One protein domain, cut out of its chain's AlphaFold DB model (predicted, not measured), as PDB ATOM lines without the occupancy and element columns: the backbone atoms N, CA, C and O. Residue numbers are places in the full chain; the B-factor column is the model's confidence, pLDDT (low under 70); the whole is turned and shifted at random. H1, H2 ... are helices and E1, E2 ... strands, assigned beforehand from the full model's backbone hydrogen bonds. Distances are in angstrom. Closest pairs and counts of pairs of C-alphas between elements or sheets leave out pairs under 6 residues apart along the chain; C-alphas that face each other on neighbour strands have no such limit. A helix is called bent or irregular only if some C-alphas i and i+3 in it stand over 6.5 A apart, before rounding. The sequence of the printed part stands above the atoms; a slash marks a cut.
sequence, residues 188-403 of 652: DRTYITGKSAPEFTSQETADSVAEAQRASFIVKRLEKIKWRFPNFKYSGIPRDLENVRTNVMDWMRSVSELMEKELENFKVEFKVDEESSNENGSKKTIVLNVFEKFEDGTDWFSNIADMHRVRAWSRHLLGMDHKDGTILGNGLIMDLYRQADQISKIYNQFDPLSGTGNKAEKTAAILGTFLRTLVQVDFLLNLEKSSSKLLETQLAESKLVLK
ATOM      1  N   ASP A 188     146.975 226.169 175.572       89.50
ATOM      2  CA  ASP A 188     146.764 225.063 176.512       89.50
ATOM      3  C   ASP A 188     145.320 224.585 176.522       89.50
ATOM      4  O   ASP A 188     145.051 223.387 176.418       89.50
ATOM      5  N   ARG A 189     144.381 225.526 176.636       89.75
ATOM      6  CA  ARG A 189     142.952 225.216 176.686       89.75
ATOM      7  C   ARG A 189     142.427 224.747 175.332       89.75
ATOM      8  O   ARG A 189     141.580 223.861 175.290       89.75
ATOM      9  N   THR A 190     142.886 225.366 174.248       89.19
ATOM     10  CA  THR A 190     142.311 225.168 172.914       89.19
ATOM     11  C   THR A 190     142.874 223.931 172.213       89.19
ATOM     12  O   THR A 190     142.109 223.196 171.590       89.19
ATOM     13  N   TYR A 191     144.182 223.668 172.322       89.69
ATOM     14  CA  TYR A 191     144.857 222.662 171.487       89.69
ATOM     15  C   TYR A 191     145.511 221.505 172.252       89.69
ATOM     16  O   TYR A 191     145.730 220.460 171.640       89.69
ATOM     17  N   ILE A 192     145.813 221.658 173.547       90.25
ATOM     18  CA  ILE A 192     146.608 220.676 174.310       90.25
ATOM     19  C   ILE A 192     145.758 219.887 175.317       90.25
ATOM     20  O   ILE A 192     145.717 218.658 175.287       90.25
ATOM     21  N   THR A 193     145.065 220.573 176.225       88.31
ATOM     22  CA  THR A 193     144.379 219.941 177.363       88.31
ATOM     23  C   THR A 193     143.246 219.032 176.889       88.31
ATOM     24  O   THR A 193     142.334 219.469 176.191       88.31
ATOM     25  N   GLY A 194     143.283 217.757 177.292       82.25
ATOM     26  CA  GLY A 194     142.267 216.764 176.920       82.25
ATOM     27  C   GLY A 194     142.342 216.293 175.462       82.25
ATOM     28  O   GLY A 194     141.424 215.619 175.000       82.25
ATOM     29  N   LYS A 195     143.411 216.640 174.734       85.00
ATOM     30  CA  LYS A 195     143.675 216.185 173.363       85.00
ATOM     31  C   LYS A 195     144.765 215.111 173.362       85.00
ATOM     32  O   LYS A 195     145.654 215.113 174.211       85.00
ATOM     33  N   SER A 196     144.685 214.178 172.414       84.12
ATOM     34  CA  SER A 196     145.702 213.130 172.265       84.12
ATOM     35  C   SER A 196     146.986 213.730 171.697       84.12
ATOM     36  O   SER A 196     146.928 214.522 170.755       84.12
ATOM     37  N   ALA A 197     148.129 213.355 172.275       84.06
ATOM     38  CA  ALA A 197     149.426 213.790 171.778       84.06
ATOM     39  C   ALA A 197     149.654 213.279 170.345       84.06
ATOM     40  O   ALA A 197     149.251 212.155 170.034       84.06
ATOM     41  N   PRO A 198     150.291 214.079 169.478       87.62
ATOM     42  CA  PRO A 198     150.587 213.667 168.119       87.62
ATOM     43  C   PRO A 198     151.615 212.536 168.077       87.62
ATOM     44  O   PRO A 198     152.543 212.476 168.888       87.62
ATOM     45  N   GLU A 199     151.479 211.676 167.074       89.00
ATOM     46  CA  GLU A 199     152.408 210.597 166.769       89.00
ATOM     47  C   GLU A 199     153.356 210.996 165.630       89.00
ATOM     48  O   GLU A 199     152.948 211.599 164.634       89.00
ATOM     49  N   PHE A 200     154.635 210.635 165.770       88.62
ATOM     50  CA  PHE A 200     155.646 210.802 164.727       88.62
ATOM     51  C   PHE A 200     155.788 209.505 163.941       88.62
ATOM     52  O   PHE A 200     156.260 208.507 164.491       88.62
ATOM     53  N   THR A 201     155.460 209.521 162.650       87.50
ATOM     54  CA  THR A 201     155.634 208.347 161.785       87.50
ATOM     55  C   THR A 201     156.679 208.614 160.707       87.50
ATOM     56  O   THR A 201     156.519 209.522 159.895       87.50
ATOM     57  N   SER A 202     157.754 207.818 160.703       88.88
ATOM     58  CA  SER A 202     158.811 207.851 159.686       88.88
ATOM     59  C   SER A 202     159.498 206.489 159.591       88.88
ATOM     60  O   SER A 202     160.195 206.074 160.522       88.88
ATOM     61  N   GLN A 203     159.311 205.794 158.465       87.50
ATOM     62  CA  GLN A 203     159.939 204.487 158.238       87.50
ATOM     63  C   GLN A 203     161.470 204.611 158.169       87.50
ATOM     64  O   GLN A 203     162.182 203.841 158.806       87.50
ATOM     65  N   GLU A 204     161.975 205.642 157.488       87.69
ATOM     66  CA  GLU A 204     163.411 205.932 157.355       87.69
ATOM     67  C   GLU A 204     164.080 206.168 158.718       87.69
ATOM     68  O   GLU A 204     165.189 205.681 158.979       87.69
ATOM     69  N   THR A 205     163.374 206.861 159.620       88.62
ATOM     70  CA  THR A 205     163.819 207.059 161.005       88.62
ATOM     71  C   THR A 205     163.811 205.738 161.767       88.62
ATOM     72  O   THR A 205     164.792 205.421 162.436       88.62
ATOM     73  N   ALA A 206     162.742 204.941 161.664       90.50
ATOM     74  CA  ALA A 206     162.638 203.652 162.349       90.50
ATOM     75  C   ALA A 206     163.761 202.679 161.944       90.50
ATOM     76  O   ALA A 206     164.413 202.099 162.817       90.50
ATOM     77  N   ASP A 207     164.043 202.570 160.644       90.56
ATOM     78  CA  ASP A 207     165.099 201.710 160.103       90.56
ATOM     79  C   ASP A 207     166.489 202.169 160.569       90.56
ATOM     80  O   ASP A 207     167.314 201.368 161.017       90.56
ATOM     81  N   SER A 208     166.742 203.480 160.534       90.62
ATOM     82  CA  SER A 208     168.027 204.055 160.948       90.62
ATOM     83  C   SER A 208     168.251 203.963 162.458       90.62
ATOM     84  O   SER A 208     169.376 203.738 162.900       90.62
ATOM     85  N   VAL A 209     167.187 204.059 163.263       91.75
ATOM     86  CA  VAL A 209     167.240 203.804 164.710       91.75
ATOM     87  C   VAL A 209     167.608 202.346 164.988       91.75
ATOM     88  O   VAL A 209     168.470 202.090 165.828       91.75
ATOM     89  N   ALA A 210     167.017 201.392 164.263       91.31
ATOM     90  CA  ALA A 210     167.329 199.973 164.422       91.31
ATOM     91  C   ALA A 210     168.786 199.642 164.047       91.31
ATOM     92  O   ALA A 210     169.405 198.780 164.670       91.31
ATOM     93  N   GLU A 211     169.358 200.326 163.053       90.31
ATOM     94  CA  GLU A 211     170.780 200.214 162.699       90.31
ATOM     95  C   GLU A 211     171.696 200.859 163.743       90.31
ATOM     96  O   GLU A 211     172.683 200.245 164.153       90.31
ATOM     97  N   ALA A 212     171.343 202.054 164.223       90.00
ATOM     98  CA  ALA A 212     172.093 202.788 165.242       90.00
ATOM     99  C   ALA A 212     172.200 202.031 166.579       90.00
ATOM    100  O   ALA A 212     173.146 202.247 167.334       90.00
ATOM    101  N   GLN A 213     171.265 201.118 166.857       92.38
ATOM    102  CA  GLN A 213     171.270 200.253 168.042       92.38
ATOM    103  C   GLN A 213     172.173 199.014 167.909       92.38
ATOM    104  O   GLN A 213     172.394 198.303 168.891       92.38
ATOM    105  N   ARG A 214     172.727 198.726 166.723       92.12
ATOM    106  CA  ARG A 214     173.597 197.558 166.504       92.12
ATOM    107  C   ARG A 214     175.059 197.924 166.748       92.12
ATOM    108  O   ARG A 214     175.703 198.532 165.896       92.12
ATOM    109  N   ALA A 215     175.632 197.462 167.860       88.62
ATOM    110  CA  ALA A 215     177.047 197.689 168.177       88.62
ATOM    111  C   ALA A 215     178.000 197.237 167.050       88.62
ATOM    112  O   ALA A 215     178.937 197.957 166.716       88.62
ATOM    113  N   SER A 216     177.724 196.100 166.396       89.19
ATOM    114  CA  SER A 216     178.533 195.600 165.272       89.19
ATOM    115  C   SER A 216     178.552 196.547 164.068       89.19
ATOM    116  O   SER A 216     179.580 196.682 163.404       89.19
ATOM    117  N   PHE A 217     177.438 197.238 163.804       89.88
ATOM    118  CA  PHE A 217     177.365 198.268 162.775       89.88
ATOM    119  C   PHE A 217     178.257 199.453 163.155       89.88
ATOM    120  O   PHE A 217     179.135 199.821 162.380       89.88
ATOM    121  N   ILE A 218     178.117 199.979 164.376       88.69
ATOM    122  CA  ILE A 218     178.901 201.125 164.858       88.69
ATOM    123  C   ILE A 218     180.405 200.830 164.858       88.69
ATOM    124  O   ILE A 218     181.165 201.647 164.343       88.69
ATOM    125  N   VAL A 219     180.848 199.659 165.336       88.75
ATOM    126  CA  VAL A 219     182.269 199.252 165.278       88.75
ATOM    127  C   VAL A 219     182.800 199.337 163.847       88.75
ATOM    128  O   VAL A 219     183.788 200.026 163.597       88.75
ATOM    129  N   LYS A 220     182.100 198.709 162.893       87.12
ATOM    130  CA  LYS A 220     182.501 198.687 161.480       87.12
ATOM    131  C   LYS A 220     182.599 200.094 160.882       87.12
ATOM    132  O   LYS A 220     183.452 200.347 160.031       87.12
ATOM    133  N   ARG A 221     181.730 201.018 161.306       88.56
ATOM    134  CA  ARG A 221     181.780 202.423 160.873       88.56
ATOM    135  C   ARG A 221     182.977 203.144 161.483       88.56
ATOM    136  O   ARG A 221     183.749 203.732 160.736       88.56
ATOM    137  N   LEU A 222     183.187 203.041 162.794       86.25
ATOM    138  CA  LEU A 222     184.305 203.693 163.492       86.25
ATOM    139  C   LEU A 222     185.686 203.223 163.001       86.25
ATOM    140  O   LEU A 222     186.647 203.982 163.066       86.25
ATOM    141  N   GLU A 223     185.798 201.991 162.505       85.88
ATOM    142  CA  GLU A 223     187.028 201.492 161.874       85.88
ATOM    143  C   GLU A 223     187.248 202.067 160.466       85.88
ATOM    144  O   GLU A 223     188.388 202.287 160.058       85.88
ATOM    145  N   LYS A 224     186.165 202.337 159.723       86.31
ATOM    146  CA  LYS A 224     186.212 202.875 158.353       86.31
ATOM    147  C   LYS A 224     186.420 204.391 158.326       86.31
ATOM    148  O   LYS A 224     187.081 204.898 157.423       86.31
ATOM    149  N   ILE A 225     185.845 205.117 159.284       85.62
ATOM    150  CA  ILE A 225     185.871 206.581 159.333       85.62
ATOM    151  C   ILE A 225     186.429 207.080 160.666       85.62
ATOM    152  O   ILE A 225     186.113 206.553 161.728       85.62
ATOM    153  N   LYS A 226     187.220 208.160 160.633       82.69
ATOM    154  CA  LYS A 226     187.676 208.867 161.845       82.69
ATOM    155  C   LYS A 226     186.559 209.751 162.403       82.69
ATOM    156  O   LYS A 226     186.709 210.969 162.479       82.69
ATOM    157  N   TRP A 227     185.439 209.127 162.749       87.94
ATOM    158  CA  TRP A 227     184.266 209.827 163.249       87.94
ATOM    159  C   TRP A 227     184.574 210.585 164.544       87.94
ATOM    160  O   TRP A 227     185.312 210.099 165.408       87.94
ATOM    161  N   ARG A 228     183.993 211.778 164.677       83.88
ATOM    162  CA  ARG A 228     184.070 212.601 165.883       83.88
ATOM    163  C   ARG A 228     182.691 213.158 166.194       83.88
ATOM    164  O   ARG A 228     182.054 213.760 165.334       83.88
ATOM    165  N   PHE A 229     182.275 212.997 167.444       89.62
ATOM    166  CA  PHE A 229     181.103 213.685 167.962       89.62
ATOM    167  C   PHE A 229     181.509 215.059 168.520       89.62
ATOM    168  O   PHE A 229     182.536 215.132 169.211       89.62
ATOM    169  N   PRO A 230     180.745 216.137 168.253       91.81
ATOM    170  CA  PRO A 230     181.016 217.460 168.804       91.81
ATOM    171  C   PRO A 230     181.211 217.420 170.323       91.81
ATOM    172  O   PRO A 230     180.476 216.742 171.042       91.81
ATOM    173  N   ASN A 231     182.215 218.144 170.824       90.31
ATOM    174  CA  ASN A 231     182.438 218.232 172.263       90.31
ATOM    175  C   ASN A 231     181.330 219.071 172.899       90.31
ATOM    176  O   ASN A 231     181.308 220.294 172.773       90.31
ATOM    177  N   PHE A 232     180.424 218.392 173.587       92.12
ATOM    178  CA  PHE A 232     179.287 218.995 174.255       92.12
ATOM    179  C   PHE A 232     179.293 218.645 175.741       92.12
ATOM    180  O   PHE A 232     179.576 217.504 176.116       92.12
ATOM    181  N   LYS A 233     178.970 219.632 176.583       88.56
ATOM    182  CA  LYS A 233     178.762 219.445 178.017       88.56
ATOM    183  C   LYS A 233     177.460 220.107 178.423       88.56
ATOM    184  O   LYS A 233     177.315 221.323 178.297       88.56
ATOM    185  N   TYR A 234     176.546 219.318 178.966       85.81
ATOM    186  CA  TYR A 234     175.286 219.845 179.464       85.81
ATOM    187  C   TYR A 234     175.512 220.686 180.734       85.81
ATOM    188  O   TYR A 234     176.026 220.189 181.737       85.81
ATOM    189  N   SER A 235     175.151 221.974 180.686       82.31
ATOM    190  CA  SER A 235     175.367 222.949 181.770       82.31
ATOM    191  C   SER A 235     174.078 223.542 182.357       82.31
ATOM    192  O   SER A 235     174.153 224.397 183.239       82.31
ATOM    193  N   GLY A 236     172.902 223.084 181.912       84.31
ATOM    194  CA  GLY A 236     171.595 223.560 182.375       84.31
ATOM    195  C   GLY A 236     170.609 223.810 181.234       84.31
ATOM    196  O   GLY A 236     170.830 223.383 180.102       84.31
ATOM    197  N   ILE A 237     169.496 224.483 181.540       87.06
ATOM    198  CA  ILE A 237     168.449 224.813 180.560       87.06
ATOM    199  C   ILE A 237     169.026 225.772 179.501       87.06
ATOM    200  O   ILE A 237     169.573 226.817 179.876       87.06
ATOM    201  N   PRO A 238     168.917 225.455 178.197       86.88
ATOM    202  CA  PRO A 238     169.344 226.363 177.137       86.88
ATOM    203  C   PRO A 238     168.523 227.652 177.182       86.88
ATOM    204  O   PRO A 238     167.307 227.608 177.333       86.88
ATOM    205  N   ARG A 239     169.182 228.808 177.054       82.38
ATOM    206  CA  ARG A 239     168.506 230.119 177.096       82.38
ATOM    207  C   ARG A 239     168.133 230.668 175.721       82.38
ATOM    208  O   ARG A 239     167.419 231.657 175.650       82.38
ATOM    209  N   ASP A 240     168.648 230.062 174.657       86.31
ATOM    210  CA  ASP A 240     168.546 230.580 173.298       86.31
ATOM    211  C   ASP A 240     168.232 229.447 172.320       86.31
ATOM    212  O   ASP A 240     168.955 228.448 172.256       86.31
ATOM    213  N   LEU A 241     167.144 229.621 171.570       89.94
ATOM    214  CA  LEU A 241     166.648 228.659 170.596       89.94
ATOM    215  C   LEU A 241     167.567 228.554 169.370       89.94
ATOM    216  O   LEU A 241     167.671 227.474 168.792       89.94
ATOM    217  N   GLU A 242     168.280 229.617 168.990       89.88
ATOM    218  CA  GLU A 242     169.212 229.554 167.855       89.88
ATOM    219  C   GLU A 242     170.471 228.749 168.191       89.88
ATOM    220  O   GLU A 242     170.970 227.978 167.367       89.88
ATOM    221  N   ASN A 243     170.923 228.810 169.445       90.12
ATOM    222  CA  ASN A 243     171.946 227.892 169.940       90.12
ATOM    223  C   ASN A 243     171.460 226.434 169.924       90.12
ATOM    224  O   ASN A 243     172.239 225.540 169.594       90.12
ATOM    225  N   VAL A 244     170.182 226.174 170.236       93.38
ATOM    226  CA  VAL A 244     169.598 224.825 170.105       93.38
ATOM    227  C   VAL A 244     169.635 224.361 168.652       93.38
ATOM    228  O   VAL A 244     170.131 223.269 168.391       93.38
ATOM    229  N   ARG A 245     169.187 225.193 167.704       94.38
ATOM    230  CA  ARG A 245     169.209 224.873 166.264       94.38
ATOM    231  C   ARG A 245     170.622 224.594 165.756       94.38
ATOM    232  O   ARG A 245     170.829 223.614 165.049       94.38
ATOM    233  N   THR A 246     171.596 225.399 166.176       93.75
ATOM    234  CA  THR A 246     173.009 225.208 165.815       93.75
ATOM    235  C   THR A 246     173.535 223.863 166.318       93.75
ATOM    236  O   THR A 246     174.102 223.095 165.545       93.75
ATOM    237  N   ASN A 247     173.276 223.525 167.586       94.56
ATOM    238  CA  ASN A 247     173.687 222.236 168.150       94.56
ATOM    239  C   ASN A 247     172.999 221.055 167.450       94.56
ATOM    240  O   ASN A 247     173.652 220.059 167.149       94.56
ATOM    241  N   VAL A 248     171.697 221.169 167.164       95.31
ATOM    242  CA  VAL A 248     170.931 220.153 166.426       95.31
ATOM    243  C   VAL A 248     171.542 219.920 165.047       95.31
ATOM    244  O   VAL A 248     171.793 218.770 164.699       95.31
ATOM    245  N   MET A 249     171.865 220.977 164.299       93.88
ATOM    246  CA  MET A 249     172.524 220.865 162.993       93.88
ATOM    247  C   MET A 249     173.902 220.195 163.081       93.88
ATOM    248  O   MET A 249     174.218 219.314 162.280       93.88
ATOM    249  N   ASP A 250     174.726 220.575 164.061       94.00
ATOM    250  CA  ASP A 250     176.053 219.979 164.250       94.00
ATOM    251  C   ASP A 250     175.963 218.486 164.602       94.00
ATOM    252  O   ASP A 250     176.731 217.661 164.091       94.00
ATOM    253  N   TRP A 251     174.993 218.112 165.440       95.62
ATOM    254  CA  TRP A 251     174.721 216.717 165.770       95.62
ATOM    255  C   TRP A 251     174.143 215.947 164.583       95.62
ATOM    256  O   TRP A 251     174.588 214.828 164.332       95.62
ATOM    257  N   MET A 252     173.225 216.538 163.816       94.00
ATOM    258  CA  MET A 252     172.671 215.948 162.593       94.00
ATOM    259  C   MET A 252     173.774 215.645 161.586       94.00
ATOM    260  O   MET A 252     173.843 214.524 161.083       94.00
ATOM    261  N   ARG A 253     174.702 216.583 161.358       93.06
ATOM    262  CA  ARG A 253     175.860 216.372 160.477       93.06
ATOM    263  C   ARG A 253     176.753 215.240 160.978       93.06
ATOM    264  O   ARG A 253     177.069 214.325 160.222       93.06
ATOM    265  N   SER A 254     177.112 215.261 162.262       93.25
ATOM    266  CA  SER A 254     177.963 214.227 162.860       93.25
ATOM    267  C   SER A 254     177.324 212.835 162.777       93.25
ATOM    268  O   SER A 254     177.993 211.869 162.409       93.25
ATOM    269  N   VAL A 255     176.029 212.701 163.074       93.00
ATOM    270  CA  VAL A 255     175.339 211.406 162.990       93.00
ATOM    271  C   VAL A 255     175.129 210.982 161.534       93.00
ATOM    272  O   VAL A 255     175.277 209.800 161.235       93.00
ATOM    273  N   SER A 256     174.882 211.916 160.613       92.62
ATOM    274  CA  SER A 256     174.791 211.628 159.172       92.62
ATOM    275  C   SER A 256     176.084 211.004 158.635       92.62
ATOM    276  O   SER A 256     176.040 209.984 157.945       92.62
ATOM    277  N   GLU A 257     177.248 211.542 159.026       91.44
ATOM    278  CA  GLU A 257     178.561 210.962 158.695       91.44
ATOM    279  C   GLU A 257     178.704 209.529 159.229       91.44
ATOM    280  O   GLU A 257     179.138 208.620 158.511       91.44
ATOM    281  N   LEU A 258     178.300 209.305 160.485       90.50
ATOM    282  CA  LEU A 258     178.353 207.981 161.102       90.50
ATOM    283  C   LEU A 258     177.448 206.979 160.380       90.50
ATOM    284  O   LEU A 258     177.871 205.845 160.139       90.50
ATOM    285  N   MET A 259     176.241 207.396 160.002       90.38
ATOM    286  CA  MET A 259     175.206 206.531 159.433       90.38
ATOM    287  C   MET A 259     175.291 206.365 157.904       90.38
ATOM    288  O   MET A 259     174.697 205.424 157.390       90.38
ATOM    289  N   GLU A 260     176.042 207.206 157.178       88.94
ATOM    290  CA  GLU A 260     175.992 207.316 155.696       88.94
ATOM    291  C   GLU A 260     174.610 207.694 155.151       88.94
ATOM    292  O   GLU A 260     174.227 207.281 154.058       88.94
ATOM    293  N   LYS A 261     173.835 208.454 155.925       88.12
ATOM    294  CA  LYS A 261     172.476 208.855 155.557       88.12
ATOM    295  C   LYS A 261     172.313 210.347 155.754       88.12
ATOM    296  O   LYS A 261     172.749 210.878 156.769       88.12
ATOM    297  N   GLU A 262     171.657 210.999 154.806       86.81
ATOM    298  CA  GLU A 262     171.284 212.406 154.912       86.81
ATOM    299  C   GLU A 262     170.034 212.520 155.784       86.81
ATOM    300  O   GLU A 262     168.908 212.385 155.307       86.81
ATOM    301  N   LEU A 263     170.236 212.721 157.088       85.50
ATOM    302  CA  LEU A 263     169.135 212.773 158.054       85.50
ATOM    303  C   LEU A 263     168.177 213.949 157.800       85.50
ATOM    304  O   LEU A 263     167.002 213.860 158.136       85.50
ATOM    305  N   GLU A 264     168.666 215.027 157.181       79.75
ATOM    306  CA  GLU A 264     167.884 216.218 156.808       79.75
ATOM    307  C   GLU A 264     166.766 215.906 155.794       79.75
ATOM    308  O   GLU A 264     165.791 216.647 155.702       79.75
ATOM    309  N   ASN A 265     166.875 214.789 155.065       81.94
ATOM    310  CA  ASN A 265     165.908 214.372 154.048       81.94
ATOM    311  C   ASN A 265     164.845 213.396 154.573       81.94
ATOM    312  O   ASN A 265     164.005 212.937 153.795       81.94
ATOM    313  N   PHE A 266     164.872 213.060 155.868       84.00
ATOM    314  CA  PHE A 266     163.929 212.099 156.428       84.00
ATOM    315  C   PHE A 266     162.502 212.636 156.378       84.00
ATOM    316  O   PHE A 266     162.190 213.694 156.927       84.00
ATOM    317  N   LYS A 267     161.598 211.868 155.766       83.06
ATOM    318  CA  LYS A 267     160.173 212.215 155.756       83.06
ATOM    319  C   LYS A 267     159.547 211.819 157.087       83.06
ATOM    320  O   LYS A 267     159.399 210.631 157.391       83.06
ATOM    321  N   VAL A 268     159.198 212.823 157.884       83.88
ATOM    322  CA  VAL A 268     158.504 212.666 159.165       83.88
ATOM    323  C   VAL A 268     157.097 213.224 159.026       83.88
ATOM    324  O   VAL A 268     156.913 214.383 158.671       83.88
ATOM    325  N   GLU A 269     156.101 212.392 159.313       85.75
ATOM    326  CA  GLU A 269     154.710 212.826 159.401       85.75
ATOM    327  C   GLU A 269     154.321 213.043 160.864       85.75
ATOM    328  O   GLU A 269     154.685 212.251 161.740       85.75
ATOM    329  N   PHE A 270     153.554 214.107 161.108       84.81
ATOM    330  CA  PHE A 270     153.068 214.503 162.426       84.81
ATOM    331  C   PHE A 270     151.557 214.311 162.484       84.81
ATOM    332  O   PHE A 270     150.802 215.096 161.914       84.81
ATOM    333  N   LYS A 271     151.107 213.221 163.103       85.56
ATOM    334  CA  LYS A 271     149.712 212.771 163.033       85.56
ATOM    335  C   LYS A 271     148.972 213.036 164.329       85.56
ATOM    336  O   LYS A 271     149.497 212.737 165.393       85.56
ATOM    337  N   VAL A 272     147.744 213.545 164.252       82.50
ATOM    338  CA  VAL A 272     146.844 213.666 165.410       82.50
ATOM    339  C   VAL A 272     145.547 212.927 165.131       82.50
ATOM    340  O   VAL A 272     144.967 213.072 164.056       82.50
ATOM    341  N   ASP A 273     145.068 212.183 166.123       78.81
ATOM    342  CA  ASP A 273     143.725 211.616 166.100       78.81
ATOM    343  C   ASP A 273     142.683 212.685 166.436       78.81
ATOM    344  O   ASP A 273     142.758 213.356 167.471       78.81
ATOM    345  N   GLU A 274     141.685 212.818 165.573       71.06
ATOM    346  CA  GLU A 274     140.557 213.722 165.743       71.06
ATOM    347  C   GLU A 274     139.246 212.934 165.777       71.06
ATOM    348  O   GLU A 274     139.029 212.023 164.979       71.06
ATOM    349  N   GLU A 275     138.364 213.249 166.722       61.56
ATOM    350  CA  GLU A 275     137.030 212.650 166.765       61.56
ATOM    351  C   GLU A 275     136.161 213.268 165.666       61.56
ATOM    352  O   GLU A 275     135.960 214.482 165.629       61.56
ATOM    353  N   SER A 276     135.645 212.430 164.763       49.91
ATOM    354  CA  SER A 276     134.676 212.851 163.753       49.91
ATOM    355  C   SER A 276     133.379 213.282 164.433       49.91
ATOM    356  O   SER A 276     132.733 212.488 165.118       49.91
ATOM    357  N   SER A 277     132.963 214.526 164.208       46.41
ATOM    358  CA  SER A 277     131.682 215.052 164.692       46.41
ATOM    359  C   SER A 277     130.461 214.445 163.988       46.41
ATOM    360  O   SER A 277     129.347 214.615 164.478       46.41
ATOM    361  N   ASN A 278     130.650 213.731 162.870       47.16
ATOM    362  CA  ASN A 278     129.558 213.268 162.007       47.16
ATOM    363  C   ASN A 278     129.275 211.756 162.082       47.16
ATOM    364  O   ASN A 278     128.241 211.322 161.586       47.16
ATOM    365  N   GLU A 279     130.132 210.949 162.716       41.69
ATOM    366  CA  GLU A 279     129.953 209.490 162.792       41.69
ATOM    367  C   GLU A 279     130.404 208.956 164.159       41.69
ATOM    368  O   GLU A 279     131.599 208.913 164.424       41.69
ATOM    369  N   ASN A 280     129.455 208.570 165.027       43.53
ATOM    370  CA  ASN A 280     129.607 207.706 166.220       43.53
ATOM    371  C   ASN A 280     131.021 207.601 166.854       43.53
ATOM    372  O   ASN A 280     131.525 206.501 167.078       43.53
ATOM    373  N   GLY A 281     131.675 208.728 167.157       54.22
ATOM    374  CA  GLY A 281     132.996 208.745 167.796       54.22
ATOM    375  C   GLY A 281     134.125 208.075 166.997       54.22
ATOM    376  O   GLY A 281     135.131 207.679 167.588       54.22
ATOM    377  N   SER A 282     133.998 207.916 165.673       53.19
ATOM    378  CA  SER A 282     135.085 207.378 164.851       53.19
ATOM    379  C   SER A 282     136.270 208.350 164.868       53.19
ATOM    380  O   SER A 282     136.119 209.524 164.513       53.19
ATOM    381  N   LYS A 283     137.447 207.870 165.279       64.25
ATOM    382  CA  LYS A 283     138.691 208.645 165.242       64.25
ATOM    383  C   LYS A 283     139.241 208.671 163.820       64.25
ATOM    384  O   LYS A 283     139.448 207.621 163.215       64.25
ATOM    385  N   LYS A 284     139.500 209.867 163.300       74.19
ATOM    386  CA  LYS A 284     140.197 210.102 162.038       74.19
ATOM    387  C   LYS A 284     141.595 210.625 162.348       74.19
ATOM    388  O   LYS A 284     141.738 211.658 162.992       74.19
ATOM    389  N   THR A 285     142.621 209.937 161.866       75.44
ATOM    390  CA  THR A 285     144.004 210.410 161.974       75.44
ATOM    391  C   THR A 285     144.284 211.427 160.867       75.44
ATOM    392  O   THR A 285     144.070 211.142 159.687       75.44
ATOM    393  N   ILE A 286     144.752 212.619 161.237       79.19
ATOM    394  CA  ILE A 286     145.039 213.729 160.320       79.19
ATOM    395  C   ILE A 286     146.526 214.064 160.390       79.19
ATOM    396  O   ILE A 286     147.100 214.130 161.478       79.19
ATOM    397  N   VAL A 287     147.150 214.284 159.231       79.56
ATOM    398  CA  VAL A 287     148.531 214.769 159.144       79.56
ATOM    399  C   VAL A 287     148.530 216.288 159.294       79.56
ATOM    400  O   VAL A 287     147.918 216.998 158.498       79.56
ATOM    401  N   LEU A 288     149.226 216.779 160.313       75.94
ATOM    402  CA  LEU A 288     149.471 218.195 160.521       75.94
ATOM    403  C   LEU A 288     150.597 218.659 159.592       75.94
ATOM    404  O   LEU A 288     151.758 218.301 159.783       75.94
ATOM    405  N   ASN A 289     150.248 219.479 158.605       70.38
ATOM    406  CA  ASN A 289     151.196 220.068 157.663       70.38
ATOM    407  C   ASN A 289     151.358 221.565 157.934       70.38
ATOM    408  O   ASN A 289     150.436 222.212 158.422       70.38
ATOM    409  N   VAL A 290     152.517 222.123 157.578       65.69
ATOM    410  CA  VAL A 290     152.700 223.578 157.480       65.69
ATOM    411  C   VAL A 290     152.640 223.960 156.011       65.69
ATOM    412  O   VAL A 290     153.399 223.444 155.196       65.69
ATOM    413  N   PHE A 291     151.720 224.859 155.679       68.06
ATOM    414  CA  PHE A 291     151.589 225.399 154.332       68.06
ATOM    415  C   PHE A 291     152.683 226.446 154.085       68.06
ATOM    416  O   PHE A 291     153.014 227.218 154.981       68.06
ATOM    417  N   GLU A 292     153.239 226.521 152.873       63.62
ATOM    418  CA  GLU A 292     154.182 227.601 152.526       63.62
ATOM    419  C   GLU A 292     153.467 228.951 152.373       63.62
ATOM    420  O   GLU A 292     154.013 230.011 152.693       63.62
ATOM    421  N   LYS A 293     152.217 228.910 151.903       65.62
ATOM    422  CA  LYS A 293     151.317 230.050 151.752       65.62
ATOM    423  C   LYS A 293     149.874 229.546 151.788       65.62
ATOM    424  O   LYS A 293     149.606 228.427 151.364       65.62
ATOM    425  N   PHE A 294     148.949 230.371 152.267       70.12
ATOM    426  CA  PHE A 294     147.525 230.111 152.067       70.12
ATOM    427  C   PHE A 294     147.105 230.613 150.686       70.12
ATOM    428  O   PHE A 294     147.434 231.742 150.313       70.12
ATOM    429  N   GLU A 295     146.398 229.778 149.932       58.94
ATOM    430  CA  GLU A 295     145.659 230.241 148.760       58.94
ATOM    431  C   GLU A 295     144.478 231.109 149.221       58.94
ATOM    432  O   GLU A 295     143.871 230.850 150.266       58.94
ATOM    433  N   ASP A 296     144.176 232.174 148.475       51.38
ATOM    434  CA  ASP A 296     143.055 233.062 148.793       51.38
ATOM    435  C   ASP A 296     141.730 232.301 148.596       51.38
ATOM    436  O   ASP A 296     141.350 231.979 147.472       51.38
ATOM    437  N   GLY A 297     141.019 232.009 149.689       56.41
ATOM    438  CA  GLY A 297     139.785 231.218 149.658       56.41
ATOM    439  C   GLY A 297     139.060 231.128 151.007       56.41
ATOM    440  O   GLY A 297     139.494 231.695 152.012       56.41
ATOM    441  N   THR A 298     137.932 230.411 151.028       57.91
ATOM    442  CA  THR A 298     137.029 230.248 152.189       57.91
ATOM    443  C   THR A 298     137.652 229.532 153.389       57.91
ATOM    444  O   THR A 298     137.110 229.616 154.490       57.91
ATOM    445  N   ASP A 299     138.817 228.910 153.212       79.44
ATOM    446  CA  ASP A 299     139.442 228.053 154.224       79.44
ATOM    447  C   ASP A 299     140.472 228.795 155.095       79.44
ATOM    448  O   ASP A 299     141.071 228.205 155.991       79.44
ATOM    449  N   TRP A 300     140.657 230.109 154.893       86.50
ATOM    450  CA  TRP A 300     141.664 230.907 155.610       86.50
ATOM    451  C   TRP A 300     141.572 230.779 157.140       86.50
ATOM    452  O   TRP A 300     142.589 230.598 157.804       86.50
ATOM    453  N   PHE A 301     140.363 230.824 157.714       88.00
ATOM    454  CA  PHE A 301     140.181 230.693 159.168       88.00
ATOM    455  C   PHE A 301     140.564 229.301 159.687       88.00
ATOM    456  O   PHE A 301     141.185 229.207 160.745       88.00
ATOM    457  N   SER A 302     140.235 228.239 158.941       87.19
ATOM    458  CA  SER A 302     140.626 226.867 159.290       87.19
ATOM    459  C   SER A 302     142.141 226.714 159.229       87.19
ATOM    460  O   SER A 302     142.763 226.254 160.180       87.19
ATOM    461  N   ASN A 303     142.749 227.214 158.155       87.62
ATOM    462  CA  ASN A 303     144.188 227.156 157.952       87.62
ATOM    463  C   ASN A 303     144.965 227.907 159.051       87.62
ATOM    464  O   ASN A 303     146.007 227.441 159.512       87.62
ATOM    465  N   ILE A 304     144.453 229.051 159.524       90.88
ATOM    466  CA  ILE A 304     145.016 229.769 160.679       90.88
ATOM    467  C   ILE A 304     144.907 228.939 161.963       90.88
ATOM    468  O   ILE A 304     145.887 228.844 162.707       90.88
ATOM    469  N   ALA A 305     143.749 228.325 162.225       89.94
ATOM    470  CA  ALA A 305     143.557 227.466 163.392       89.94
ATOM    471  C   ALA A 305     144.519 226.263 163.376       89.94
ATOM    472  O   ALA A 305     145.155 225.971 164.391       89.94
ATOM    473  N   ASP A 306     144.716 225.638 162.213       87.44
ATOM    474  CA  ASP A 306     145.671 224.542 162.032       87.44
ATOM    475  C   ASP A 306     147.115 224.988 162.271       87.44
ATOM    476  O   ASP A 306     147.874 224.296 162.952       87.44
ATOM    477  N   MET A 307     147.510 226.178 161.808       90.69
ATOM    478  CA  MET A 307     148.847 226.706 162.104       90.69
ATOM    479  C   MET A 307     149.048 226.991 163.592       90.69
ATOM    480  O   MET A 307     150.115 226.691 164.133       90.69
ATOM    481  N   HIS A 308     148.035 227.527 164.280       93.12
ATOM    482  CA  HIS A 308     148.091 227.672 165.733       93.12
ATOM    483  C   HIS A 308     148.222 226.315 166.426       93.12
ATOM    484  O   HIS A 308     149.036 226.194 167.340       93.12
ATOM    485  N   ARG A 309     147.492 225.292 165.969       90.94
ATOM    486  CA  ARG A 309     147.580 223.917 166.482       90.94
ATOM    487  C   ARG A 309     148.978 223.323 166.297       90.94
ATOM    488  O   ARG A 309     149.524 222.778 167.255       90.94
ATOM    489  N   VAL A 310     149.577 223.457 165.108       91.31
ATOM    490  CA  VAL A 310     150.952 223.002 164.829       91.31
ATOM    491  C   VAL A 310     151.948 223.682 165.758       91.31
ATOM    492  O   VAL A 310     152.765 223.009 166.392       91.31
ATOM    493  N   ARG A 311     151.861 225.010 165.881       93.19
ATOM    494  CA  ARG A 311     152.727 225.783 166.773       93.19
ATOM    495  C   ARG A 311     152.559 225.351 168.231       93.19
ATOM    496  O   ARG A 311     153.566 225.185 168.919       93.19
ATOM    497  N   ALA A 312     151.320 225.143 168.689       93.62
ATOM    498  CA  ALA A 312     151.020 224.708 170.054       93.62
ATOM    499  C   ALA A 312     151.726 223.389 170.372       93.62
ATOM    500  O   ALA A 312     152.513 223.320 171.311       93.62
ATOM    501  N   TRP A 313     151.495 222.365 169.546       93.19
ATOM    502  CA  TRP A 313     152.076 221.042 169.757       93.19
ATOM    503  C   TRP A 313     153.595 221.038 169.628       93.19
ATOM    504  O   TRP A 313     154.266 220.378 170.420       93.19
ATOM    505  N   SER A 314     154.144 221.807 168.684       93.38
ATOM    506  CA  SER A 314     155.595 221.922 168.524       93.38
ATOM    507  C   SER A 314     156.241 222.492 169.782       93.38
ATOM    508  O   SER A 314     157.166 221.892 170.322       93.38
ATOM    509  N   ARG A 315     155.704 223.598 170.310       94.62
ATOM    510  CA  ARG A 315     156.208 224.211 171.547       94.62
ATOM    511  C   ARG A 315     156.006 223.302 172.756       94.62
ATOM    512  O   ARG A 315     156.948 223.107 173.519       94.62
ATOM    513  N   HIS A 316     154.834 222.683 172.880       95.06
ATOM    514  CA  HIS A 316     154.519 221.776 173.980       95.06
ATOM    515  C   HIS A 316     155.523 220.618 174.080       95.06
ATOM    516  O   HIS A 316     156.110 220.383 175.135       95.06
ATOM    517  N   LEU A 317     155.768 219.918 172.968       94.62
ATOM    518  CA  LEU A 317     156.657 218.753 172.934       94.62
ATOM    519  C   LEU A 317     158.136 219.124 173.063       94.62
ATOM    520  O   LEU A 317     158.909 218.381 173.670       94.62
ATOM    521  N   LEU A 318     158.537 220.278 172.527       95.19
ATOM    522  CA  LEU A 318     159.890 220.805 172.707       95.19
ATOM    523  C   LEU A 318     160.160 221.261 174.151       95.19
ATOM    524  O   LEU A 318     161.326 221.386 174.521       95.19
ATOM    525  N   GLY A 319     159.119 221.460 174.968       94.00
ATOM    526  CA  GLY A 319     159.235 221.995 176.327       94.00
ATOM    527  C   GLY A 319     159.422 223.511 176.351       94.00
ATOM    528  O   GLY A 319     160.232 224.039 177.115       94.00
ATOM    529  N   MET A 320     158.709 224.204 175.464       94.19
ATOM    530  CA  MET A 320     158.723 225.655 175.313       94.19
ATOM    531  C   MET A 320     157.411 226.269 175.808       94.19
ATOM    532  O   MET A 320     156.345 225.666 175.692       94.19
ATOM    533  N   ASP A 321     157.478 227.503 176.298       91.81
ATOM    534  CA  ASP A 321     156.312 228.311 176.620       91.81
ATOM    535  C   ASP A 321     155.469 228.565 175.361       91.81
ATOM    536  O   ASP A 321     155.967 228.957 174.301       91.81
ATOM    537  N   HIS A 322     154.160 228.336 175.461       90.44
ATOM    538  CA  HIS A 322     153.262 228.458 174.316       90.44
ATOM    539  C   HIS A 322     153.158 229.896 173.788       90.44
ATOM    540  O   HIS A 322     152.940 230.098 172.585       90.44
ATOM    541  N   LYS A 323     153.359 230.895 174.652       85.06
ATOM    542  CA  LYS A 323     153.218 232.315 174.342       85.06
ATOM    543  C   LYS A 323     154.479 232.859 173.683       85.06
ATOM    544  O   LYS A 323     154.448 233.206 172.497       85.06
ATOM    545  N   ASP A 324     155.595 232.861 174.401       87.38
ATOM    546  CA  ASP A 324     156.832 233.515 173.958       87.38
ATOM    547  C   ASP A 324     157.880 232.555 173.374       87.38
ATOM    548  O   ASP A 324     158.829 233.004 172.734       87.38
ATOM    549  N   GLY A 325     157.677 231.239 173.496       88.44
ATOM    550  CA  GLY A 325     158.600 230.233 172.972       88.44
ATOM    551  C   GLY A 325     159.863 230.047 173.818       88.44
ATOM    552  O   GLY A 325     160.816 229.426 173.354       88.44
ATOM    553  N   THR A 326     159.910 230.571 175.043       91.88
ATOM    554  CA  THR A 326     161.048 230.361 175.949       91.88
ATOM    555  C   THR A 326     161.134 228.909 176.421       91.88
ATOM    556  O   THR A 326     160.126 228.237 176.601       91.88
ATOM    557  N   ILE A 327     162.346 228.379 176.612       92.56
ATOM    558  CA  ILE A 327     162.553 226.971 176.995       92.56
ATOM    559  C   ILE A 327     162.349 226.811 178.509       92.56
ATOM    560  O   ILE A 327     163.028 227.463 179.302       92.56
ATOM    561  N   LEU A 328     161.453 225.907 178.918       88.94
ATOM    562  CA  LEU A 328     161.006 225.747 180.310       88.94
ATOM    563  C   LEU A 328     161.776 224.675 181.101       88.94
ATOM    564  O   LEU A 328     161.578 224.524 182.306       88.94
ATOM    565  N   GLY A 329     162.683 223.938 180.454       82.81
ATOM    566  CA  GLY A 329     163.516 222.927 181.116       82.81
ATOM    567  C   GLY A 329     162.889 221.534 181.223       82.81
ATOM    568  O   GLY A 329     163.366 220.705 182.001       82.81
ATOM    569  N   ASN A 330     161.875 221.248 180.412       88.62
ATOM    570  CA  ASN A 330     161.293 219.925 180.181       88.62
ATOM    571  C   ASN A 330     161.255 219.608 178.667       88.62
ATOM    572  O   ASN A 330     161.850 220.332 177.872       88.62
ATOM    573  N   GLY A 331     160.610 218.507 178.273       93.06
ATOM    574  CA  GLY A 331     160.383 218.164 176.863       93.06
ATOM    575  C   GLY A 331     161.600 217.613 176.110       93.06
ATOM    576  O   GLY A 331     162.664 217.349 176.678       93.06
ATOM    577  N   LEU A 332     161.426 217.439 174.797       95.19
ATOM    578  CA  LEU A 332     162.373 216.729 173.931       95.19
ATOM    579  C   LEU A 332     163.730 217.433 173.791       95.19
ATOM    580  O   LEU A 332     164.742 216.752 173.638       95.19
ATOM    581  N   ILE A 333     163.789 218.771 173.891       95.75
ATOM    582  CA  ILE A 333     165.065 219.514 173.861       95.75
ATOM    583  C   ILE A 333     165.969 219.059 175.011       95.75
ATOM    584  O   ILE A 333     167.172 218.862 174.841       95.75
ATOM    585  N   MET A 334     165.387 218.863 176.191       94.88
ATOM    586  CA  MET A 334     166.136 218.497 177.388       94.88
ATOM    587  C   MET A 334     166.612 217.052 177.337       94.88
ATOM    588  O   MET A 334     167.740 216.764 177.746       94.88
ATOM    589  N   ASP A 335     165.786 216.155 176.804       94.88
ATOM    590  CA  ASP A 335     166.170 214.763 176.583       94.88
ATOM    591  C   ASP A 335     167.291 214.660 175.545       94.88
ATOM    592  O   ASP A 335     168.289 213.976 175.794       94.88
ATOM    593  N   LEU A 336     167.201 215.429 174.454       96.50
ATOM    594  CA  LEU A 336     168.243 215.506 173.433       96.50
ATOM    595  C   LEU A 336     169.582 215.966 174.019       96.50
ATOM    596  O   LEU A 336     170.616 215.339 173.794       96.50
ATOM    597  N   TYR A 337     169.568 217.040 174.810       95.19
ATOM    598  CA  TYR A 337     170.774 217.611 175.413       95.19
ATOM    599  C   TYR A 337     171.443 216.647 176.402       95.19
ATOM    600  O   TYR A 337     172.672 216.546 176.442       95.19
ATOM    601  N   ARG A 338     170.653 215.904 177.187       93.88
ATOM    602  CA  ARG A 338     171.174 214.871 178.098       93.88
ATOM    603  C   ARG A 338     171.813 213.717 177.329       93.88
ATOM    604  O   ARG A 338     172.890 213.264 177.705       93.88
ATOM    605  N   GLN A 339     171.170 213.259 176.257       95.38
ATOM    606  CA  GLN A 339     171.687 212.181 175.413       95.38
ATOM    607  C   GLN A 339     172.968 212.610 174.671       95.38
ATOM    608  O   GLN A 339     173.940 211.856 174.646       95.38
ATOM    609  N   ALA A 340     173.030 213.847 174.159       94.81
ATOM    610  CA  ALA A 340     174.230 214.410 173.533       94.81
ATOM    611  C   ALA A 340     175.424 214.482 174.502       94.81
ATOM    612  O   ALA A 340     176.544 214.135 174.133       94.81
ATOM    613  N   ASP A 341     175.202 214.897 175.754       94.19
ATOM    614  CA  ASP A 341     176.241 214.934 176.795       94.19
ATOM    615  C   ASP A 341     176.784 213.530 177.114       94.19
ATOM    616  O   ASP A 341     177.991 213.350 177.280       94.19
ATOM    617  N   GLN A 342     175.917 212.512 177.135       93.69
ATOM    618  CA  GLN A 342     176.338 211.120 177.318       93.69
ATOM    619  C   GLN A 342     177.200 210.621 176.152       93.69
ATOM    620  O   GLN A 342     178.258 210.038 176.393       93.69
ATOM    621  N   ILE A 343     176.796 210.886 174.903       91.88
ATOM    622  CA  ILE A 343     177.588 210.517 173.718       91.88
ATOM    623  C   ILE A 343     178.924 211.266 173.720       91.88
ATOM    624  O   ILE A 343     179.977 210.653 173.546       91.88
ATOM    625  N   SER A 344     178.915 212.570 174.001       92.31
ATOM    626  CA  SER A 344     180.130 213.383 174.101       92.31
ATOM    627  C   SER A 344     181.113 212.824 175.132       92.31
ATOM    628  O   SER A 344     182.302 212.698 174.835       92.31
ATOM    629  N   LYS A 345     180.643 212.392 176.311       91.00
ATOM    630  CA  LYS A 345     181.493 211.767 177.340       91.00
ATOM    631  C   LYS A 345     182.174 210.486 176.857       91.00
ATOM    632  O   LYS A 345     183.335 210.278 177.189       91.00
ATOM    633  N   ILE A 346     181.514 209.659 176.042       89.44
ATOM    634  CA  ILE A 346     182.112 208.418 175.509       89.44
ATOM    635  C   ILE A 346     183.352 208.710 174.642       89.44
ATOM    636  O   ILE A 346     184.307 207.928 174.648       89.44
ATOM    637  N   TYR A 347     183.361 209.829 173.911       85.12
ATOM    638  CA  TYR A 347     184.417 210.136 172.937       85.12
ATOM    639  C   TYR A 347     185.413 211.206 173.384       85.12
ATOM    640  O   TYR A 347     186.569 211.147 172.964       85.12
ATOM    641  N   ASN A 348     184.998 212.145 174.233       84.50
ATOM    642  CA  ASN A 348     185.800 213.305 174.627       84.50
ATOM    643  C   ASN A 348     186.337 213.218 176.066       84.50
ATOM    644  O   ASN A 348     187.244 213.971 176.422       84.50
ATOM    645  N   GLN A 349     185.825 212.304 176.901       83.12
ATOM    646  CA  GLN A 349     186.392 212.056 178.228       83.12
ATOM    647  C   GLN A 349     187.602 211.119 178.118       83.12
ATOM    648  O   GLN A 349     187.566 210.109 177.417       83.12
ATOM    649  N   PHE A 350     188.689 211.453 178.815       74.12
ATOM    650  CA  PHE A 350     189.882 210.611 178.848       74.12
ATOM    651  C   PHE A 350     189.583 209.293 179.580       74.12
ATOM    652  O   PHE A 350     189.486 209.268 180.806       74.12
ATOM    653  N   ASP A 351     189.438 208.210 178.817       72.69
ATOM    654  CA  ASP A 351     189.313 206.838 179.319       72.69
ATOM    655  C   ASP A 351     190.345 205.939 178.608       72.69
ATOM    656  O   ASP A 351     190.081 205.443 177.504       72.69
ATOM    657  N   PRO A 352     191.532 205.734 179.211       60.31
ATOM    658  CA  PRO A 352     192.639 204.999 178.600       60.31
ATOM    659  C   PRO A 352     192.377 203.490 178.459       60.31
ATOM    660  O   PRO A 352     193.162 202.806 177.809       60.31
ATOM    661  N   LEU A 353     191.285 202.967 179.032       64.88
ATOM    662  CA  LEU A 353     190.897 201.553 178.960       64.88
ATOM    663  C   LEU A 353     189.773 201.295 177.934       64.88
ATOM    664  O   LEU A 353     189.377 200.149 177.713       64.88
ATOM    665  N   SER A 354     189.257 202.341 177.279       70.06
ATOM    666  CA  SER A 354     188.165 202.231 176.306       70.06
ATOM    667  C   SER A 354     188.659 201.949 174.877       70.06
ATOM    668  O   SER A 354     188.971 202.850 174.098       70.06
ATOM    669  N   GLY A 355     188.699 200.668 174.499       76.38
ATOM    670  CA  GLY A 355     188.890 200.255 173.102       76.38
ATOM    671  C   GLY A 355     187.695 200.609 172.199       76.38
ATOM    672  O   GLY A 355     186.590 200.866 172.685       76.38
ATOM    673  N   THR A 356     187.893 200.578 170.874       77.38
ATOM    674  CA  THR A 356     186.868 200.918 169.861       77.38
ATOM    675  C   THR A 356     185.565 200.125 170.031       77.38
ATOM    676  O   THR A 356     184.488 200.701 169.907       77.38
ATOM    677  N   GLY A 357     185.649 198.839 170.394       80.19
ATOM    678  CA  GLY A 357     184.483 197.983 170.659       80.19
ATOM    679  C   GLY A 357     183.631 198.444 171.847       80.19
ATOM    680  O   GLY A 357     182.429 198.628 171.704       80.19
ATOM    681  N   ASN A 358     184.258 198.735 172.993       84.44
ATOM    682  CA  ASN A 358     183.562 199.223 174.194       84.44
ATOM    683  C   ASN A 358     182.909 200.597 173.947       84.44
ATOM    684  O   ASN A 358     181.788 200.857 174.382       84.44
ATOM    685  N   LYS A 359     183.581 201.478 173.188       84.00
ATOM    686  CA  LYS A 359     182.980 202.751 172.755       84.00
ATOM    687  C   LYS A 359     181.759 202.514 171.871       84.00
ATOM    688  O   LYS A 359     180.731 203.134 172.104       84.00
ATOM    689  N   ALA A 360     181.840 201.606 170.904       85.69
ATOM    690  CA  ALA A 360     180.725 201.295 170.018       85.69
ATOM    691  C   ALA A 360     179.519 200.680 170.747       85.69
ATOM    692  O   ALA A 360     178.391 201.048 170.439       85.69
ATOM    693  N   GLU A 361     179.735 199.794 171.724       87.38
ATOM    694  CA  GLU A 361     178.660 199.227 172.554       87.38
ATOM    695  C   GLU A 361     177.954 200.302 173.386       87.38
ATOM    696  O   GLU A 361     176.727 200.413 173.344       87.38
ATOM    697  N   LYS A 362     178.724 201.149 174.084       88.75
ATOM    698  CA  LYS A 362     178.177 202.276 174.856       88.75
ATOM    699  C   LYS A 362     177.425 203.267 173.964       88.75
ATOM    700  O   LYS A 362     176.373 203.763 174.358       88.75
ATOM    701  N   THR A 363     177.939 203.537 172.766       88.75
ATOM    702  CA  THR A 363     177.290 204.420 171.790       88.75
ATOM    703  C   THR A 363     176.002 203.809 171.262       88.75
ATOM    704  O   THR A 363     174.979 204.481 171.289       88.75
ATOM    705  N   ALA A 364     176.002 202.542 170.841       89.69
ATOM    706  CA  ALA A 364     174.814 201.874 170.305       89.69
ATOM    707  C   ALA A 364     173.653 201.819 171.315       89.69
ATOM    708  O   ALA A 364     172.491 201.935 170.926       89.69
ATOM    709  N   ALA A 365     173.960 201.727 172.615       91.94
ATOM    710  CA  ALA A 365     172.961 201.759 173.683       91.94
ATOM    711  C   ALA A 365     172.170 203.083 173.762       91.94
ATOM    712  O   ALA A 365     171.050 203.093 174.271       91.94
ATOM    713  N   ILE A 366     172.731 204.192 173.268       93.69
ATOM    714  CA  ILE A 366     172.137 205.538 173.371       93.69
ATOM    715  C   ILE A 366     171.755 206.086 171.991       93.69
ATOM    716  O   ILE A 366     170.728 206.751 171.853       93.69
ATOM    717  N   LEU A 367     172.551 205.788 170.960       91.44
ATOM    718  CA  LEU A 367     172.487 206.417 169.642       91.44
ATOM    719  C   LEU A 367     171.135 206.232 168.953       91.44
ATOM    720  O   LEU A 367     170.675 207.158 168.299       91.44
ATOM    721  N   GLY A 368     170.471 205.084 169.114       91.62
ATOM    722  CA  GLY A 368     169.132 204.883 168.549       91.62
ATOM    723  C   GLY A 368     168.094 205.849 169.124       91.62
ATOM    724  O   GLY A 368     167.344 206.479 168.381       91.62
ATOM    725  N   THR A 369     168.073 206.007 170.448       94.19
ATOM    726  CA  THR A 369     167.172 206.956 171.117       94.19
ATOM    727  C   THR A 369     167.565 208.393 170.786       94.19
ATOM    728  O   THR A 369     166.695 209.188 170.449       94.19
ATOM    729  N   PHE A 370     168.869 208.692 170.778       96.12
ATOM    730  CA  PHE A 370     169.398 209.994 170.377       96.12
ATOM    731  C   PHE A 370     168.999 210.382 168.960       96.12
ATOM    732  O   PHE A 370     168.481 211.469 168.762       96.12
ATOM    733  N   LEU A 371     169.174 209.487 167.987       94.19
ATOM    734  CA  LEU A 371     168.797 209.724 166.598       94.19
ATOM    735  C   LEU A 371     167.297 210.007 166.471       94.19
ATOM    736  O   LEU A 371     166.909 210.956 165.797       94.19
ATOM    737  N   ARG A 372     166.452 209.216 167.147       94.38
ATOM    738  CA  ARG A 372     165.000 209.437 167.149       94.38
ATOM    739  C   ARG A 372     164.651 210.817 167.703       94.38
ATOM    740  O   ARG A 372     163.923 211.560 167.052       94.38
ATOM    741  N   THR A 373     165.169 211.153 168.884       95.31
ATOM    742  CA  THR A 373     164.909 212.446 169.525       95.31
ATOM    743  C   THR A 373     165.482 213.598 168.697       95.31
ATOM    744  O   THR A 373     164.829 214.627 168.580       95.31
ATOM    745  N   LEU A 374     166.647 213.428 168.071       95.62
ATOM    746  CA  LEU A 374     167.287 214.434 167.222       95.62
ATOM    747  C   LEU A 374     166.429 214.770 166.000       95.62
ATOM    748  O   LEU A 374     166.146 215.941 165.772       95.62
ATOM    749  N   VAL A 375     165.958 213.750 165.274       93.38
ATOM    750  CA  VAL A 375     165.072 213.926 164.111       93.38
ATOM    751  C   VAL A 375     163.743 214.566 164.526       93.38
ATOM    752  O   VAL A 375     163.261 215.477 163.860       93.38
ATOM    753  N   GLN A 376     163.159 214.141 165.653       92.88
ATOM    754  CA  GLN A 376     161.924 214.739 166.174       92.88
ATOM    755  C   GLN A 376     162.112 216.209 166.569       92.88
ATOM    756  O   GLN A 376     161.281 217.043 166.222       92.88
ATOM    757  N   VAL A 377     163.192 216.540 167.282       94.94
ATOM    758  CA  VAL A 377     163.486 217.918 167.699       94.94
ATOM    759  C   VAL A 377     163.747 218.807 166.487       94.94
ATOM    760  O   VAL A 377     163.173 219.889 166.428       94.94
ATOM    761  N   ASP A 378     164.549 218.363 165.516       94.06
ATOM    762  CA  ASP A 378     164.795 219.117 164.280       94.06
ATOM    763  C   ASP A 378     163.489 219.406 163.525       94.06
ATOM    764  O   ASP A 378     163.158 220.561 163.241       94.06
ATOM    765  N   PHE A 379     162.681 218.366 163.308       91.88
ATOM    766  CA  PHE A 379     161.390 218.484 162.646       91.88
ATOM    767  C   PHE A 379     160.454 219.470 163.367       91.88
ATOM    768  O   PHE A 379     159.926 220.393 162.744       91.88
ATOM    769  N   LEU A 380     160.288 219.344 164.689       93.00
ATOM    770  CA  LEU A 380     159.444 220.250 165.477       93.00
ATOM    771  C   LEU A 380     159.967 221.693 165.480       93.00
ATOM    772  O   LEU A 380     159.176 222.633 165.407       93.00
ATOM    773  N   LEU A 381     161.286 221.890 165.547       93.31
ATOM    774  CA  LEU A 381     161.898 223.215 165.459       93.31
ATOM    775  C   LEU A 381     161.615 223.858 164.095       93.31
ATOM    776  O   LEU A 381     161.392 225.071 164.020       93.31
ATOM    777  N   ASN A 382     161.620 223.080 163.014       91.19
ATOM    778  CA  ASN A 382     161.293 223.558 161.671       91.19
ATOM    779  C   ASN A 382     159.798 223.876 161.517       91.19
ATOM    780  O   ASN A 382     159.457 224.927 160.958       91.19
ATOM    781  N   LEU A 383     158.909 223.049 162.079       90.75
ATOM    782  CA  LEU A 383     157.469 223.328 162.125       90.75
ATOM    783  C   LEU A 383     157.151 224.592 162.931       90.75
ATOM    784  O   LEU A 383     156.379 225.434 162.469       90.75
ATOM    785  N   GLU A 384     157.758 224.763 164.107       92.94
ATOM    786  CA  GLU A 384     157.562 225.945 164.955       92.94
ATOM    787  C   GLU A 384     157.995 227.220 164.224       92.94
ATOM    788  O   GLU A 384     157.222 228.171 164.146       92.94
ATOM    789  N   LYS A 385     159.177 227.213 163.593       92.19
ATOM    790  CA  LYS A 385     159.687 228.368 162.839       92.19
ATOM    791  C   LYS A 385     158.760 228.747 161.687       92.19
ATOM    792  O   LYS A 385     158.451 229.923 161.490       92.19
ATOM    793  N   SER A 386     158.331 227.747 160.921       91.12
ATOM    794  CA  SER A 386     157.528 227.946 159.714       91.12
ATOM    795  C   SER A 386     156.111 228.409 160.059       91.12
ATOM    796  O   SER A 386     155.639 229.403 159.504       91.12
ATOM    797  N   SER A 387     155.468 227.765 161.039       92.06
ATOM    798  CA  SER A 387     154.145 228.167 161.531       92.06
ATOM    799  C   SER A 387     154.169 229.554 162.183       92.06
ATOM    800  O   SER A 387     153.306 230.374 161.875       92.06
ATOM    801  N   SER A 388     155.178 229.878 163.002       92.25
ATOM    802  CA  SER A 388     155.334 231.208 163.607       92.25
ATOM    803  C   SER A 388     155.486 232.305 162.548       92.25
ATOM    804  O   SER A 388     154.746 233.288 162.585       92.25
ATOM    805  N   LYS A 389     156.361 232.112 161.551       92.06
ATOM    806  CA  LYS A 389     156.549 233.070 160.447       92.06
ATOM    807  C   LYS A 389     155.265 233.281 159.638       92.06
ATOM    808  O   LYS A 389     154.929 234.416 159.284       92.06
ATOM    809  N   LEU A 390     154.549 232.199 159.331       90.81
ATOM    810  CA  LEU A 390     153.309 232.282 158.563       90.81
ATOM    811  C   LEU A 390     152.213 233.002 159.357       90.81
ATOM    812  O   LEU A 390     151.594 233.921 158.826       90.81
ATOM    813  N   LEU A 391     152.025 232.652 160.634       92.56
ATOM    814  CA  LEU A 391     151.074 233.320 161.527       92.56
ATOM    815  C   LEU A 391     151.393 234.810 161.683       92.56
ATOM    816  O   LEU A 391     150.491 235.639 161.603       92.56
ATOM    817  N   GLU A 392     152.664 235.181 161.860       92.69
ATOM    818  CA  GLU A 392     153.074 236.588 161.936       92.69
ATOM    819  C   GLU A 392     152.703 237.376 160.682       92.69
ATOM    820  O   GLU A 392     152.179 238.485 160.795       92.69
ATOM    821  N   THR A 393     152.924 236.781 159.509       91.31
ATOM    822  CA  THR A 393     152.624 237.406 158.216       91.31
ATOM    823  C   THR A 393     151.115 237.524 157.994       91.31
ATOM    824  O   THR A 393     150.613 238.592 157.658       91.31
ATOM    825  N   GLN A 394     150.370 236.440 158.214       90.62
ATOM    826  CA  GLN A 394     148.941 236.351 157.892       90.62
ATOM    827  C   GLN A 394     148.049 237.099 158.891       90.62
ATOM    828  O   GLN A 394     146.965 237.565 158.539       90.62
ATOM    829  N   LEU A 395     148.498 237.244 160.139       93.62
ATOM    830  CA  LEU A 395     147.748 237.928 161.193       93.62
ATOM    831  C   LEU A 395     148.179 239.383 161.399       93.62
ATOM    832  O   LEU A 395     147.641 240.032 162.293       93.62
ATOM    833  N   ALA A 396     149.104 239.918 160.594       92.81
ATOM    834  CA  ALA A 396     149.603 241.288 160.733       92.81
ATOM    835  C   ALA A 396     148.472 242.335 160.737       92.81
ATOM    836  O   ALA A 396     148.382 243.157 161.649       92.81
ATOM    837  N   GLU A 397     147.548 242.256 159.778       92.25
ATOM    838  CA  GLU A 397     146.387 243.153 159.719       92.25
ATOM    839  C   GLU A 397     145.394 242.885 160.857       92.25
ATOM    840  O   GLU A 397     144.877 243.823 161.459       92.25
ATOM    841  N   SER A 398     145.155 241.618 161.216       95.12
ATOM    842  CA  SER A 398     144.281 241.262 162.346       95.12
ATOM    843  C   SER A 398     144.805 241.826 163.671       95.12
ATOM    844  O   SER A 398     144.012 242.271 164.497       95.12
ATOM    845  N   LYS A 399     146.131 241.855 163.866       96.00
ATOM    846  CA  LYS A 399     146.788 242.485 165.023       96.00
ATOM    847  C   LYS A 399     146.547 243.992 165.053       96.00
ATOM    848  O   LYS A 399     146.320 244.545 166.127       96.00
ATOM    849  N   LEU A 400     146.557 244.652 163.893       95.44
ATOM    850  CA  LEU A 400     146.237 246.076 163.798       95.44
ATOM    851  C   LEU A 400     144.768 246.337 164.159       95.44
ATOM    852  O   LEU A 400     144.494 247.207 164.981       95.44
ATOM    853  N   VAL A 401     143.841 245.527 163.637       97.38
ATOM    854  CA  VAL A 401     142.417 245.603 164.007       97.38
ATOM    855  C   VAL A 401     142.225 245.358 165.506       97.38
ATOM    856  O   VAL A 401     141.499 246.107 166.152       97.38
ATOM    857  N   LEU A 402     142.901 244.357 166.083       97.75
ATOM    858  CA  LEU A 402     142.857 244.078 167.522       97.75
ATOM    859  C   LEU A 402     143.346 245.271 168.345       97.75
ATOM    860  O   LEU A 402     142.724 245.612 169.353       97.75
ATOM    861  N   LYS A 403     144.437 245.914 167.919       97.12
ATOM    862  CA  LYS A 403     144.968 247.111 168.571       97.12
ATOM    863  C   LYS A 403     143.932 248.238 168.562       97.12
ATOM    864  O   LYS A 403     143.563 248.704 169.636       97.12
TER     865      LYS A 403
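This is residues 188 to 403 of the 652 residues of an uncharacterized protein of uncultured bacterium (UniProt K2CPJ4). The long bent helix H7 runs lengthwise through an elongated helical body, with H5 and H6 meeting near their ends and packing on it, H2 and H4 packing on other parts of its arm H7b, and H3 on its arm H7a. A small sheet lies by H7b near E1 and one end of E2, H1 packs on H5, and H8, residues 396 to 403, sticks out. The 216 printed residues hold eight named helices and three strands, in the order H1 E1 H2 H3 H4 E2 E3 H5 H6 H7 H8; the sheet E1 - E2 - E3 is antiparallel and the class is mostly helix. The whole is only just compact, close to loose, with a radius of gyration of the C-alphas of 20.0 A and spans of 66 by 40 by 30 A.

Begin at the sheet: E1 is residues 199 to 201, E2 269 to 275, 19.2 A long, and E3 283 to 287. Next find H7, residues 356 to 394, assigned as one helix by its hydrogen bonds but bent, with C-alphas 365 and 368 7.1 A apart. Its arm H7a is residues 356 to 365; H7b, residues 368 to 394, runs 38.9 A from C-alpha 368 at (169.132, 204.883, 168.549). Then find H2 at residues 203 to 212, H3 at 215 to 224, H4 at 241 to 259, 26.2 A long, H5 at 300 to 318, 27.0 A long, and H6 at 331 to 348, 26.0 A long. H1, residues 188 to 192, starts at (146.764, 225.063, 176.512); H8, 396 to 403, ends at (144.968, 247.111, 168.571).

Look at the inner strand E2: N 199 and O 271 of E1 and E2 are 2.8 A apart, and N 274 and O 284 of the hairpin E2 and E3 are 2.8 A apart. H7b is on the sheet, two layers of helix and strands; the closest C-alphas of E1 and H7b, Phe 200 and Gln 376, are 7.6 A apart. H5, H6 and H7b form a bundle, three helices packed together: H5 touches H7b, closest C-alphas Arg 311 and Glu 384 at 5.2 A. H7b touches H4 with residues 371 to 381 alone, closest C-alphas Val 248 and Asp 378 at 6.6 A. H7b touches H2 with residues 368 to 375 alone, closest C-alphas Val 209 and Gly 368 at 4.4 A. H3 touches H7a, closest C-alphas Ala 215 and Glu 361 at 4.9 A. Every O i to N i+4 pair is within hydrogen-bond range in the helices and arms other than H6, with 13 of 14.

The farthest C-alphas, Leu 353 and Val 401, are 67.2 A apart. The printed part has no cut; its long links are H3 to H4, E3 to H5 and H5 to H6. Confidence is under 70 at residues 275 to 283, 290 to 293, 295 to 298 and 352 to 353.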